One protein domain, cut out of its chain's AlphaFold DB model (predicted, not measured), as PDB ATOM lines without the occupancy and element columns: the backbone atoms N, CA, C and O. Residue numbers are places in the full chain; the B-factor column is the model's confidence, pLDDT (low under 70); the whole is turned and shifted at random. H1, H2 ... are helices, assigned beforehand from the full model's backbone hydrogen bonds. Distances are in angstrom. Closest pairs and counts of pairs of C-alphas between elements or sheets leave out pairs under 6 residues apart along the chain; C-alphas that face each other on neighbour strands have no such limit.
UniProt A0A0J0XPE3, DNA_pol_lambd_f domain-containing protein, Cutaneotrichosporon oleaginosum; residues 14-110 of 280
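This is residues 14 to 110 of the 280 residues of the protein "DNA_pol_lambd_f domain-containing protein" of Cutaneotrichosporon oleaginosum (UniProt A0A0J0XPE3). The model is two separate lobes at the two ends of an elongated outline, joined by a thin bridge of chain that holds the short helix H4. The first lobe is a loose group in which H1 meets H2 near one of its ends and H3 near the other; the second is a helical hairpin of H5 and H6, with the short H7 beside the end of H5. The printed part has 97 residues with seven named helices, H1 to H7 in order along it, and no named strand, and its class is all helix, with 54 residues in these helices. The whole is loose, with a radius of gyration of the C-alphas of 17.4 A, and the C-alphas span 51 by 28 by 22 A along their three main axes.

The printed part begins with H1, residues 14 to 22. H2, residues 34 to 40, only just touches H1, with 3 pairs of C-alphas within 8 A; the closest are those of Thr 21 and Val 40, 6.3 A apart, and the two lines are about perpendicular, at 80 degrees. H3, residues 47 to 57, touches H1 at a steep tilt of 60 degrees, the same way, and their closest C-alphas are those of Tyr 15 and Ala 48, 5.3 A apart. H2 and H3 are near each other, with 6 pairs of C-alphas within 10 A. H4, residues 62 to 65, touches no helix but is near H3, with 7 pairs of C-alphas within 10 A. H5, residues 69 to 77, is apart from H4 and from H1, H2 and H3. H6, residues 85 to 93, forms a helical hairpin with H5: the two touch at a steep tilt of 41 degrees, opposite ways, with 14 pairs of C-alphas within 8 A, the closest being those of Gly 74 and Ala 89, 4.9 A apart. H7, residues 99 to 103, only just touches H5, with 3 pairs of C-alphas within 8 A, the closest being those of Phe 77 and Leu 99, 7.5 A apart. H6 and H7 are near each other, with 5 pairs of C-alphas within 10 A. The helix packing is mostly crossed: of 3 pairs of helices that touch and have a tilt, 0 are at a shallow tilt. Each O i to N i+4 pair is within hydrogen-bond range in H1, H3, H5, H6 and H7, against 2 of 3 in H2, while H4 is too short for such a pair.

H1 runs from C-alpha 14 at (-6.249, -19.434, -38.132) to C-alpha 22, 11.9 A. H2 measures 10.4 A from first to last C-alpha. H3, the longest helix with 11 residues, covers 15.5 A, from C-alpha 47 at (-6.086, -25.719, -34.058). H4 is 5.0 A long. H5 and H6 are each 12.1 A long. H7 measures 6.2 A and ends at C-alpha 103, at (-13.526, -34.809, -65.002).

The two C-alphas farthest apart are those of Ser 35 and Pro 106, at 51.6 A, and the first and last printed C-alphas, of Tyr 14 and Ala 110, are 34.4 A apart. The printed part has no cut. The link from H1 to H2, with 11 residues between them, is long, and those from H3 to H4, H4 to H5 and H6 to H7 are tight. The mean pLDDT of the printed part is 72.1, and residues 14 to 65 are under 70; the mean is 54 in H1 and 95 in H7.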
ATOM      1  N   TYR A  14      -7.195 -19.188 -39.225       45.22
ATOM      2  CA  TYR A  14      -6.249 -19.434 -38.132       45.22
ATOM      3  C   TYR A  14      -5.007 -20.215 -38.578       45.22
ATOM      4  O   TYR A  14      -3.904 -19.874 -38.166       45.22
ATOM      5  N   TYR A  15      -5.147 -21.241 -39.428       53.91
ATOM      6  CA  TYR A  15      -3.988 -21.975 -39.958       53.91
ATOM      7  C   TYR A  15      -3.154 -21.130 -40.927       53.91
ATOM      8  O   TYR A  15      -1.929 -21.181 -40.873       53.91
ATOM      9  N   ALA A  16      -3.800 -20.342 -41.795       53.47
ATOM     10  CA  ALA A  16      -3.098 -19.443 -42.708       53.47
ATOM     11  C   ALA A  16      -2.367 -18.331 -41.942       53.47
ATOM     12  O   ALA A  16      -1.194 -18.092 -42.187       53.47
ATOM     13  N   GLU A  17      -3.027 -17.708 -40.966       52.66
ATOM     14  CA  GLU A  17      -2.423 -16.717 -40.076       52.66
ATOM     15  C   GLU A  17      -1.294 -17.322 -39.242       52.66
ATOM     16  O   GLU A  17      -0.247 -16.696 -39.105       52.66
ATOM     17  N   ALA A  18      -1.447 -18.551 -38.744       55.88
ATOM     18  CA  ALA A  18      -0.379 -19.235 -38.031       55.88
ATOM     19  C   ALA A  18       0.830 -19.513 -38.940       55.88
ATOM     20  O   ALA A  18       1.965 -19.243 -38.559       55.88
ATOM     21  N   PHE A  19       0.609 -19.995 -40.162       57.59
ATOM     22  CA  PHE A  19       1.687 -20.227 -41.124       57.59
ATOM     23  C   PHE A  19       2.390 -18.920 -41.533       57.59
ATOM     24  O   PHE A  19       3.618 -18.851 -41.545       57.59
ATOM     25  N   ASP A  20       1.619 -17.862 -41.793       56.50
ATOM     26  CA  ASP A  20       2.140 -16.533 -42.126       56.50
ATOM     27  C   ASP A  20       2.935 -15.944 -40.942       56.50
ATOM     28  O   ASP A  20       4.027 -15.409 -41.112       56.50
ATOM     29  N   THR A  21       2.458 -16.120 -39.712       54.28
ATOM     30  CA  THR A  21       3.132 -15.656 -38.489       54.28
ATOM     31  C   THR A  21       4.407 -16.452 -38.198       54.28
ATOM     32  O   THR A  21       5.428 -15.880 -37.820       54.28
ATOM     33  N   LEU A  22       4.395 -17.764 -38.440       56.78
ATOM     34  CA  LEU A  22       5.579 -18.622 -38.382       56.78
ATOM     35  C   LEU A  22       6.671 -18.174 -39.355       56.78
ATOM     36  O   LEU A  22       7.848 -18.291 -39.030       56.78
ATOM     37  N   SER A  23       6.303 -17.632 -40.518       55.56
ATOM     38  CA  SER A  23       7.267 -17.135 -41.509       55.56
ATOM     39  C   SER A  23       8.069 -15.908 -41.039       55.56
ATOM     40  O   SER A  23       9.125 -15.610 -41.595       55.56
ATOM     41  N   LEU A  24       7.622 -15.236 -39.968       55.44
ATOM     42  CA  LEU A  24       8.354 -14.148 -39.310       55.44
ATOM     43  C   LEU A  24       9.507 -14.664 -38.428       55.44
ATOM     44  O   LEU A  24      10.354 -13.878 -37.988       55.44
ATOM     45  N   LEU A  25       9.570 -15.974 -38.163       50.78
ATOM     46  CA  LEU A  25      10.760 -16.600 -37.598       50.78
ATOM     47  C   LEU A  25      11.882 -16.574 -38.627       50.78
ATOM     48  O   LEU A  25      11.687 -16.931 -39.781       50.78
ATOM     49  N   GLN A  26      13.057 -16.116 -38.191       52.34
ATOM     50  CA  GLN A  26      14.177 -15.724 -39.049       52.34
ATOM     51  C   GLN A  26      14.355 -16.595 -40.315       52.34
ATOM     52  O   GLN A  26      14.489 -17.816 -40.195       52.34
ATOM     53  N   PRO A  27      14.512 -15.984 -41.509       45.50
ATOM     54  CA  PRO A  27      14.448 -16.656 -42.815       45.50
ATOM     55  C   PRO A  27      15.622 -17.609 -43.141       45.50
ATOM     56  O   PRO A  27      15.855 -17.935 -44.300       45.50
ATOM     57  N   ARG A  28      16.406 -18.057 -42.149       43.84
ATOM     58  CA  ARG A  28      17.638 -18.846 -42.352       43.84
ATOM     59  C   ARG A  28      17.737 -20.159 -41.576       43.84
ATOM     60  O   ARG A  28      18.690 -20.903 -41.805       43.84
ATOM     61  N   LYS A  29      16.803 -20.496 -40.683       46.31
ATOM     62  CA  LYS A  29      16.872 -21.777 -39.961       46.31
ATOM     63  C   LYS A  29      16.035 -22.849 -40.659       46.31
ATOM     64  O   LYS A  29      14.826 -22.723 -40.768       46.31
ATOM     65  N   LYS A  30      16.674 -23.960 -41.057       51.78
ATOM     66  CA  LYS A  30      15.994 -25.170 -41.577       51.78
ATOM     67  C   LYS A  30      15.070 -25.842 -40.546       51.78
ATOM     68  O   LYS A  30      14.313 -26.736 -40.906       51.78
ATOM     69  N   LYS A  31      15.185 -25.472 -39.266       56.38
ATOM     70  CA  LYS A  31      14.398 -25.985 -38.139       56.38
ATOM     71  C   LYS A  31      14.159 -24.845 -37.147       56.38
ATOM     72  O   LYS A  31      15.132 -24.229 -36.717       56.38
ATOM     73  N   ALA A  32      12.904 -24.592 -36.794       62.06
ATOM     74  CA  ALA A  32      12.544 -23.728 -35.674       62.06
ATOM     75  C   ALA A  32      12.423 -24.577 -34.402       62.06
ATOM     76  O   ALA A  32      11.948 -25.713 -34.457       62.06
ATOM     77  N   THR A  33      12.875 -24.056 -33.264       67.50
ATOM     78  CA  THR A  33      12.606 -24.686 -31.967       67.50
ATOM     79  C   THR A  33      11.172 -24.394 -31.530       67.50
ATOM     80  O   THR A  33      10.583 -23.393 -31.938       67.50
ATOM     81  N   LEU A  34      10.600 -25.244 -30.674       64.12
ATOM     82  CA  LEU A  34       9.254 -25.025 -30.133       64.12
ATOM     83  C   LEU A  34       9.133 -23.647 -29.457       64.12
ATOM     84  O   LEU A  34       8.184 -22.920 -29.717       64.12
ATOM     85  N   SER A  35      10.156 -23.247 -28.696       63.34
ATOM     86  CA  SER A  35      10.223 -21.937 -28.038       63.34
ATOM     87  C   SER A  35      10.269 -20.764 -29.027       63.34
ATOM     88  O   SER A  35       9.688 -19.710 -28.774       63.34
ATOM     89  N   GLU A  36      10.917 -20.934 -30.184       66.06
ATOM     90  CA  GLU A  36      10.875 -19.934 -31.254       66.06
ATOM     91  C   GLU A  36       9.448 -19.799 -31.794       66.06
ATOM     92  O   GLU A  36       8.939 -18.686 -31.886       66.06
ATOM     93  N   ILE A  37       8.771 -20.916 -32.061       64.62
ATOM     94  CA  ILE A  37       7.378 -20.933 -32.525       64.62
ATOM     95  C   ILE A  37       6.433 -20.272 -31.509       64.62
ATOM     96  O   ILE A  37       5.630 -19.424 -31.896       64.62
ATOM     97  N   GLU A  38       6.595 -20.566 -30.218       64.81
ATOM     98  CA  GLU A  38       5.814 -19.988 -29.108       64.81
ATOM     99  C   GLU A  38       5.961 -18.474 -28.975       64.81
ATOM    100  O   GLU A  38       5.077 -17.807 -28.440       64.81
ATOM    101  N   ARG A  39       7.072 -17.912 -29.458       63.38
ATOM    102  CA  ARG A  39       7.329 -16.473 -29.391       63.38
ATOM    103  C   ARG A  39       6.535 -15.680 -30.423       63.38
ATOM    104  O   ARG A  39       6.347 -14.478 -30.248       63.38
ATOM    105  N   VAL A  40       6.151 -16.314 -31.528       59.12
ATOM    106  CA  VAL A  40       5.572 -15.619 -32.686       59.12
ATOM    107  C   VAL A  40       4.126 -16.018 -32.887       59.12
ATOM    108  O   VAL A  40       3.294 -15.150 -33.126       59.12
ATOM    109  N   LEU A  41       3.802 -17.299 -32.708       58.00
ATOM    110  CA  LEU A  41       2.420 -17.736 -32.599       58.00
ATOM    111  C   LEU A  41       1.889 -17.422 -31.198       58.00
ATOM    112  O   LEU A  41       2.463 -17.903 -30.220       58.00
ATOM    113  N   PRO A  42       0.772 -16.681 -31.067       57.69
ATOM    114  CA  PRO A  42       0.122 -16.497 -29.776       57.69
ATOM    115  C   PRO A  42      -0.148 -17.860 -29.123       57.69
ATOM    116  O   PRO A  42      -0.640 -18.767 -29.795       57.69
ATOM    117  N   GLN A  43       0.108 -18.006 -27.817       54.56
ATOM    118  CA  GLN A  43      -0.172 -19.244 -27.062       54.56
ATOM    119  C   GLN A  43      -1.674 -19.558 -26.899       54.56
ATOM    120  O   GLN A  43      -2.059 -20.438 -26.131       54.56
ATOM    121  N   ALA A  44      -2.551 -18.854 -27.618       51.84
ATOM    122  CA  ALA A  44      -3.947 -19.241 -27.701       51.84
ATOM    123  C   ALA A  44      -4.025 -20.656 -28.295       51.84
ATOM    124  O   ALA A  44      -3.379 -20.922 -29.307       51.84
ATOM    125  N   ASN A  45      -4.807 -21.540 -27.665       49.69
ATOM    126  CA  ASN A  45      -5.119 -22.905 -28.111       49.69
ATOM    127  C   ASN A  45      -5.791 -22.900 -29.495       49.69
ATOM    128  O   ASN A  45      -6.991 -23.133 -29.633       49.69
ATOM    129  N   SER A  46      -5.024 -22.583 -30.530       58.44
ATOM    130  CA  SER A  46      -5.475 -22.591 -31.905       58.44
ATOM    131  C   SER A  46      -5.333 -24.013 -32.454       58.44
ATOM    132  O   SER A  46      -4.387 -24.722 -32.101       58.44
ATOM    133  N   PRO A  47      -6.232 -24.448 -33.349       54.38
ATOM    134  CA  PRO A  47      -6.086 -25.719 -34.058       54.38
ATOM    135  C   PRO A  47      -4.695 -25.893 -34.707       54.38
ATOM    136  O   PRO A  47      -4.156 -26.996 -34.728       54.38
ATOM    137  N   ALA A  48      -4.058 -24.788 -35.122       59.97
ATOM    138  CA  ALA A  48      -2.684 -24.763 -35.629       59.97
ATOM    139  C   ALA A  48      -1.647 -25.315 -34.644       59.97
ATOM    140  O   ALA A  48      -0.777 -26.081 -35.050       59.97
ATOM    141  N   TRP A  49      -1.758 -24.990 -33.355       64.81
ATOM    142  CA  TRP A  49      -0.839 -25.494 -32.336       64.81
ATOM    143  C   TRP A  49      -0.953 -26.996 -32.106       64.81
ATOM    144  O   TRP A  49       0.065 -27.647 -31.875       64.81
ATOM    145  N   ASN A  50      -2.160 -27.551 -32.195       62.88
ATOM    146  CA  ASN A  50      -2.363 -28.989 -32.031       62.88
ATOM    147  C   ASN A  50      -1.725 -29.762 -33.192       62.88
ATOM    148  O   ASN A  50      -0.932 -30.667 -32.945       62.88
ATOM    149  N   VAL A  51      -1.937 -29.308 -34.432       62.88
ATOM    150  CA  VAL A  51      -1.307 -29.913 -35.618       62.88
ATOM    151  C   VAL A  51       0.218 -29.801 -35.568       62.88
ATOM    152  O   VAL A  51       0.917 -30.780 -35.823       62.88
ATOM    153  N   ILE A  52       0.764 -28.637 -35.192       67.69
ATOM    154  CA  ILE A  52       2.219 -28.452 -35.058       67.69
ATOM    155  C   ILE A  52       2.799 -29.408 -34.006       67.69
ATOM    156  O   ILE A  52       3.822 -30.041 -34.268       67.69
ATOM    157  N   ARG A  53       2.161 -29.543 -32.834       67.12
ATOM    158  CA  ARG A  53       2.625 -30.457 -31.776       67.12
ATOM    159  C   ARG A  53       2.587 -31.915 -32.226       67.12
ATOM    160  O   ARG A  53       3.584 -32.602 -32.041       67.12
ATOM    161  N   ASN A  54       1.503 -32.348 -32.866       63.09
ATOM    162  CA  ASN A  54       1.336 -33.736 -33.302       63.09
ATOM    163  C   ASN A  54       2.344 -34.107 -34.407       63.09
ATOM    164  O   ASN A  54       3.014 -35.133 -34.313       63.09
ATOM    165  N   ILE A  55       2.582 -33.210 -35.377       64.81
ATOM    166  CA  ILE A  55       3.627 -33.392 -36.404       64.81
ATOM    167  C   ILE A  55       5.025 -33.491 -35.772       64.81
ATOM    168  O   ILE A  55       5.822 -34.343 -36.169       64.81
ATOM    169  N   VAL A  56       5.347 -32.637 -34.791       66.38
ATOM    170  CA  VAL A  56       6.647 -32.670 -34.089       66.38
ATOM    171  C   VAL A  56       6.800 -33.944 -33.251       66.38
ATOM    172  O   VAL A  56       7.885 -34.526 -33.233       66.38
ATOM    173  N   ALA A  57       5.725 -34.392 -32.603       66.12
ATOM    174  CA  ALA A  57       5.681 -35.630 -31.829       66.12
ATOM    175  C   ALA A  57       5.685 -36.896 -32.710       66.12
ATOM    176  O   ALA A  57       5.927 -37.986 -32.198       66.12
ATOM    177  N   LYS A  58       5.498 -36.753 -34.034       61.25
ATOM    178  CA  LYS A  58       5.241 -37.852 -34.987       61.25
ATOM    179  C   LYS A  58       4.026 -38.696 -34.593       61.25
ATOM    180  O   LYS A  58       3.994 -39.898 -34.849       61.25
ATOM    181  N   GLU A  59       3.057 -38.060 -33.958       56.97
ATOM    182  CA  GLU A  59       1.800 -38.671 -33.555       56.97
ATOM    183  C   GLU A  59       0.739 -38.386 -34.619       56.97
ATOM    184  O   GLU A  59       0.784 -37.363 -35.311       56.97
ATOM    185  N   GLU A  60      -0.209 -39.309 -34.768       55.62
ATOM    186  CA  GLU A  60      -1.378 -39.095 -35.617       55.62
ATOM    187  C   GLU A  60      -2.212 -37.941 -35.055       55.62
ATOM    188  O   GLU A  60      -2.501 -37.866 -33.858       55.62
ATOM    189  N   ASP A  61      -2.603 -37.012 -35.924       60.59
ATOM    190  CA  ASP A  61      -3.443 -35.897 -35.524       60.59
ATOM    191  C   ASP A  61      -4.912 -36.311 -35.643       60.59
ATOM    192  O   ASP A  61      -5.480 -36.353 -36.736       60.59
ATOM    193  N   ALA A  62      -5.548 -36.585 -34.502       62.88
ATOM    194  CA  ALA A  62      -6.953 -36.992 -34.440       62.88
ATOM    195  C   ALA A  62      -7.911 -36.016 -35.157       62.88
ATOM    196  O   ALA A  62      -8.996 -36.413 -35.572       62.88
ATOM    197  N   TYR A  63      -7.531 -34.746 -35.321       60.78
ATOM    198  CA  TYR A  63      -8.324 -33.738 -36.019       60.78
ATOM    199  C   TYR A  63      -8.150 -33.777 -37.552       60.78
ATOM    200  O   TYR A  63      -9.050 -33.348 -38.287       60.78
ATOM    201  N   LEU A  64      -7.031 -34.300 -38.058       59.56
ATOM    202  CA  LEU A  64      -6.852 -34.629 -39.477       59.56
ATOM    203  C   LEU A  64      -7.513 -35.966 -39.836       59.56
ATOM    204  O   LEU A  64      -8.148 -36.052 -40.885       59.56
ATOM    205  N   GLU A  65      -7.448 -36.957 -38.946       66.75
ATOM    206  CA  GLU A  65      -8.054 -38.283 -39.156       66.75
ATOM    207  C   GLU A  65      -9.593 -38.258 -39.136       66.75
ATOM    208  O   GLU A  65     -10.251 -39.051 -39.801       66.75
ATOM    209  N   GLN A  66     -10.205 -37.309 -38.419       71.62
ATOM    210  CA  GLN A  66     -11.668 -37.169 -38.344       71.62
ATOM    211  C   GLN A  66     -12.293 -36.432 -39.539       71.62
ATOM    212  O   GLN A  66     -13.487 -36.118 -39.512       71.62
ATOM    213  N   ARG A  67     -11.519 -36.107 -40.581       72.94
ATOM    214  CA  ARG A  67     -12.055 -35.360 -41.722       72.94
ATOM    215  C   ARG A  67     -12.984 -36.195 -42.563       72.94
ATOM    216  O   ARG A  67     -12.661 -37.295 -42.994       72.94
ATOM    217  N   SER A  68     -14.138 -35.608 -42.846       82.50
ATOM    218  CA  SER A  68     -15.083 -36.212 -43.767       82.50
ATOM    219  C   SER A  68     -14.483 -36.276 -45.172       82.50
ATOM    220  O   SER A  68     -13.737 -35.388 -45.598       82.50
ATOM    221  N   GLU A  69     -14.872 -37.290 -45.943       84.12
ATOM    222  CA  GLU A  69     -14.480 -37.397 -47.352       84.12
ATOM    223  C   GLU A  69     -14.898 -36.156 -48.165       84.12
ATOM    224  O   GLU A  69     -14.245 -35.794 -49.141       84.12
ATOM    225  N   GLU A  70     -15.970 -35.467 -47.749       87.06
ATOM    226  CA  GLU A  70     -16.396 -34.190 -48.329       87.06
ATOM    227  C   GLU A  70     -15.349 -33.086 -48.114       87.06
ATOM    228  O   GLU A  70     -14.999 -32.372 -49.056       87.06
ATOM    229  N   GLU A  71     -14.820 -32.937 -46.899       78.94
ATOM    230  CA  GLU A  71     -13.785 -31.940 -46.613       78.94
ATOM    231  C   GLU A  71     -12.499 -32.232 -47.388       78.94
ATOM    232  O   GLU A  71     -11.914 -31.316 -47.975       78.94
ATOM    233  N   VAL A  72     -12.098 -33.505 -47.449       80.12
ATOM    234  CA  VAL A  72     -10.930 -33.957 -48.219       80.12
ATOM    235  C   VAL A  72     -11.113 -33.640 -49.705       80.12
ATOM    236  O   VAL A  72     -10.243 -33.013 -50.317       80.12
ATOM    237  N   ALA A  73     -12.273 -33.970 -50.278       81.19
ATOM    238  CA  ALA A  73     -12.603 -33.654 -51.666       81.19
ATOM    239  C   ALA A  73     -12.628 -32.139 -51.928       81.19
ATOM    240  O   ALA A  73     -12.132 -31.656 -52.948       81.19
ATOM    241  N   GLY A  74     -13.151 -31.357 -50.980       82.81
ATOM    242  CA  GLY A  74     -13.141 -29.901 -51.044       82.81
ATOM    243  C   GLY A  74     -11.724 -29.323 -51.099       82.81
ATOM    244  O   GLY A  74     -11.476 -28.373 -51.845       82.81
ATOM    245  N   VAL A  75     -10.773 -29.892 -50.352       80.31
ATOM    246  CA  VAL A  75      -9.353 -29.513 -50.432       80.31
ATOM    247  C   VAL A  75      -8.744 -29.952 -51.764       80.31
ATOM    248  O   VAL A  75      -8.088 -29.137 -52.415       80.31
ATOM    249  N   LEU A  76      -9.013 -31.182 -52.206       83.75
ATOM    250  CA  LEU A  76      -8.528 -31.725 -53.476       83.75
ATOM    251  C   LEU A  76      -8.942 -30.845 -54.666       83.75
ATOM    252  O   LEU A  76      -8.094 -30.423 -55.450       83.75
ATOM    253  N   PHE A  77     -10.224 -30.490 -54.772       86.88
ATOM    254  CA  PHE A  77     -10.729 -29.714 -55.907       86.88
ATOM    255  C   PHE A  77     -10.191 -28.287 -55.963       86.88
ATOM    256  O   PHE A  77     -10.087 -27.731 -57.052       86.88
ATOM    257  N   ARG A  78      -9.794 -27.692 -54.831       85.12
ATOM    258  CA  ARG A  78      -9.159 -26.359 -54.810       85.12
ATOM    259  C   ARG A  78      -7.791 -26.326 -55.490       85.12
ATOM    260  O   ARG A  78      -7.298 -25.238 -55.773       85.12
ATOM    261  N   ARG A  79      -7.174 -27.486 -55.723       82.81
ATOM    262  CA  ARG A  79      -5.885 -27.603 -56.414       82.81
ATOM    263  C   ARG A  79      -6.028 -27.476 -57.935       82.81
ATOM    264  O   ARG A  79      -5.043 -27.261 -58.629       82.81
ATOM    265  N   ILE A  80      -7.252 -27.579 -58.451       86.31
ATOM    266  CA  ILE A  80      -7.552 -27.511 -59.881       86.31
ATOM    267  C   ILE A  80      -7.613 -26.043 -60.315       86.31
ATOM    268  O   ILE A  80      -8.244 -25.205 -59.662       86.31
ATOM    269  N   TYR A  81      -6.986 -25.724 -61.449       85.25
ATOM    270  CA  TYR A  81      -6.931 -24.360 -61.967       85.25
ATOM    271  C   TYR A  81      -8.344 -23.767 -62.105       85.25
ATOM    272  O   TYR A  81      -9.263 -24.421 -62.600       85.25
ATOM    273  N   THR A  82      -8.528 -22.515 -61.668       83.62
ATOM    274  CA  THR A  82      -9.810 -21.765 -61.621       83.62
ATOM    275  C   THR A  82     -10.900 -22.312 -60.690       83.62
ATOM    276  O   THR A  82     -12.004 -21.764 -60.659       83.62
ATOM    277  N   VAL A  83     -10.620 -23.333 -59.874       86.88
ATOM    278  CA  VAL A  83     -11.583 -23.838 -58.883       86.88
ATOM    279  C   VAL A  83     -11.362 -23.165 -57.527       86.88
ATOM    280  O   VAL A  83     -10.497 -23.533 -56.738       86.88
ATOM    281  N   GLY A  84     -12.185 -22.156 -57.233       81.69
ATOM    282  CA  GLY A  84     -12.172 -21.462 -55.941       81.69
ATOM    283  C   GLY A  84     -12.850 -22.242 -54.805       81.69
ATOM    284  O   GLY A  84     -13.578 -23.209 -55.034       81.69
ATOM    285  N   ARG A  85     -12.680 -21.763 -53.561       84.25
ATOM    286  CA  ARG A  85     -13.218 -22.384 -52.327       84.25
ATOM    287  C   ARG A  85     -14.716 -22.699 -52.415       84.25
ATOM    288  O   ARG A  85     -15.118 -23.810 -52.093       84.25
ATOM    289  N   ALA A  86     -15.526 -21.747 -52.881       87.94
ATOM    290  CA  ALA A  86     -16.976 -21.920 -52.992       87.94
ATOM    291  C   ALA A  86     -17.358 -22.999 -54.018       87.94
ATOM    292  O   ALA A  86     -18.236 -23.823 -53.771       87.94
ATOM    293  N   THR A  87     -16.680 -23.017 -55.169       91.12
ATOM    294  CA  THR A  87     -16.918 -24.019 -56.209       91.12
ATOM    295  C   THR A  87     -16.504 -25.407 -55.735       91.12
ATOM    296  O   THR A  87     -17.292 -26.334 -55.886       91.12
ATOM    297  N   ALA A  88     -15.325 -25.541 -55.126       89.12
ATOM    298  CA  ALA A  88     -14.838 -26.805 -54.580       89.12
ATOM    299  C   ALA A  88     -15.779 -27.374 -53.509       89.12
ATOM    300  O   ALA A  88     -16.201 -28.521 -53.623       89.12
ATOM    301  N   ALA A  89     -16.179 -26.552 -52.532       88.25
ATOM    302  CA  ALA A  89     -17.101 -26.964 -51.474       88.25
ATOM    303  C   ALA A  89     -18.450 -27.426 -52.040       88.25
ATOM    304  O   ALA A  89     -18.969 -28.463 -51.648       88.25
ATOM    305  N   ARG A  90     -19.002 -26.701 -53.024       94.56
ATOM    306  CA  ARG A  90     -20.247 -27.108 -53.690       94.56
ATOM    307  C   ARG A  90     -20.108 -28.450 -54.412       94.56
ATOM    308  O   ARG A  90     -21.038 -29.244 -54.383       94.56
ATOM    309  N   LEU A  91     -18.985 -28.689 -55.090       93.38
ATOM    310  CA  LEU A  91     -18.751 -29.949 -55.800       93.38
ATOM    311  C   LEU A  91     -18.639 -31.121 -54.825       93.38
ATOM    312  O   LEU A  91     -19.288 -32.139 -55.041       93.38
ATOM    313  N   ALA A  92     -17.898 -30.940 -53.732       91.00
ATOM    314  CA  ALA A  92     -17.794 -31.937 -52.678       91.00
ATOM    315  C   ALA A  92     -19.160 -32.220 -52.030       91.00
ATOM    316  O   ALA A  92     -19.585 -33.369 -51.960       91.00
ATOM    317  N   LYS A  93     -19.928 -31.186 -51.675       94.00
ATOM    318  CA  LYS A  93     -21.283 -31.351 -51.123       94.00
ATOM    319  C   LYS A  93     -22.238 -32.099 -52.064       94.00
ATOM    320  O   LYS A  93     -23.141 -32.792 -51.613       94.00
ATOM    321  N   ASN A  94     -22.019 -31.999 -53.375       95.38
ATOM    322  CA  ASN A  94     -22.790 -32.723 -54.389       95.38
ATOM    323  C   ASN A  94     -22.336 -34.183 -54.591       95.38
ATOM    324  O   ASN A  94     -22.749 -34.813 -55.560       95.38
ATOM    325  N   GLY A  95     -21.487 -34.719 -53.712       95.12
ATOM    326  CA  GLY A  95     -21.089 -36.127 -53.722       95.12
ATOM    327  C   GLY A  95     -19.818 -36.442 -54.510       95.12
ATOM    328  O   GLY A  95     -19.406 -37.593 -54.521       95.12
ATOM    329  N   LEU A  96     -19.157 -35.455 -55.129       95.94
ATOM    330  CA  LEU A  96     -17.886 -35.706 -55.816       95.94
ATOM    331  C   LEU A  96     -16.762 -35.900 -54.798       95.94
ATOM    332  O   LEU A  96     -16.662 -35.128 -53.839       95.94
ATOM    333  N   ARG A  97     -15.901 -36.895 -55.020       92.38
ATOM    334  CA  ARG A  97     -14.788 -37.229 -54.120       92.38
ATOM    335  C   ARG A  97     -13.434 -37.261 -54.817       92.38
ATOM    336  O   ARG A  97     -12.434 -36.908 -54.200       92.38
ATOM    337  N   THR A  98     -13.409 -37.618 -56.096       92.94
ATOM    338  CA  THR A  98     -12.179 -37.906 -56.843       92.94
ATOM    339  C   THR A  98     -11.959 -36.949 -58.019       92.94
ATOM    340  O   THR A  98     -12.861 -36.208 -58.431       92.94
ATOM    341  N   LEU A  99     -10.741 -36.932 -58.577       91.88
ATOM    342  CA  LEU A  99     -10.448 -36.152 -59.787       91.88
ATOM    343  C   LEU A  99     -11.188 -36.730 -61.001       91.88
ATOM    344  O   LEU A  99     -11.612 -35.978 -61.879       91.88
ATOM    345  N   GLU A 100     -11.421 -38.038 -61.011       95.88
ATOM    346  CA  GLU A 100     -12.218 -38.758 -61.997       95.88
ATOM    347  C   GLU A 100     -13.667 -38.256 -61.980       95.88
ATOM    348  O   GLU A 100     -14.190 -37.860 -63.027       95.88
ATOM    349  N   ASP A 101     -14.278 -38.140 -60.794       95.69
ATOM    350  CA  ASP A 101     -15.613 -37.548 -60.643       95.69
ATOM    351  C   ASP A 101     -15.638 -36.108 -61.167       95.69
ATOM    352  O   ASP A 101     -16.587 -35.665 -61.823       95.69
ATOM    353  N   PHE A 102     -14.576 -35.345 -60.886       94.75
ATOM    354  CA  PHE A 102     -14.461 -33.965 -61.338       94.75
ATOM    355  C   PHE A 102     -14.406 -33.867 -62.868       94.75
ATOM    356  O   PHE A 102     -15.033 -32.956 -63.429       94.75
ATOM    357  N   VAL A 103     -13.680 -34.767 -63.538       94.81
ATOM    358  CA  VAL A 103     -13.526 -34.809 -65.002       94.81
ATOM    359  C   VAL A 103     -14.773 -35.359 -65.697       94.81
ATOM    360  O   VAL A 103     -15.090 -34.909 -66.797       94.81
ATOM    361  N   ALA A 104     -15.531 -36.251 -65.056       95.12
ATOM    362  CA  ALA A 104     -16.772 -36.807 -65.599       95.12
ATOM    363  C   ALA A 104     -17.925 -35.783 -65.705       95.12
ATOM    364  O   ALA A 104     -18.953 -36.047 -66.331       95.12
ATOM    365  N   ARG A 105     -17.781 -34.590 -65.113       94.06
ATOM    366  CA  ARG A 105     -18.815 -33.546 -65.153       94.06
ATOM    367  C   ARG A 105     -19.005 -32.946 -66.552       94.06
ATOM    368  O   ARG A 105     -18.031 -32.662 -67.247       94.06
ATOM    369  N   PRO A 106     -20.235 -32.527 -66.899       87.69
ATOM    370  CA  PRO A 106     -20.558 -31.977 -68.221       87.69
ATOM    371  C   PRO A 106     -19.930 -30.607 -68.541       87.69
ATOM    372  O   PRO A 106     -20.022 -30.148 -69.673       87.69
ATOM    373  N   ARG A 107     -19.333 -29.907 -67.565       87.12
ATOM    374  CA  ARG A 107     -18.795 -28.538 -67.731       87.12
ATOM    375  C   ARG A 107     -17.325 -28.403 -67.322       87.12
ATOM    376  O   ARG A 107     -16.910 -27.330 -66.891       87.12
ATOM    377  N   VAL A 108     -16.550 -29.484 -67.400       92.50
ATOM    378  CA  VAL A 108     -15.103 -29.409 -67.162       92.50
ATOM    379  C   VAL A 108     -14.405 -28.761 -68.366       92.50
ATOM    380  O   VAL A 108     -14.634 -29.148 -69.511       92.50
ATOM    381  N   THR A 109     -13.570 -27.750 -68.125       91.94
ATOM    382  CA  THR A 109     -12.853 -27.051 -69.205       91.94
ATOM    383  C   THR A 109     -11.569 -27.787 -69.593       91.94
ATOM    384  O   THR A 109     -11.020 -28.553 -68.801       91.94
ATOM    385  N   ALA A 110     -11.051 -27.535 -70.801       91.62
ATOM    386  CA  ALA A 110      -9.757 -28.077 -71.226       91.62
ATOM    387  C   ALA A 110      -8.626 -27.667 -70.266       91.62
ATOM    388  O   ALA A 110      -7.844 -28.511 -69.845       91.62
TER     389      ALA A 110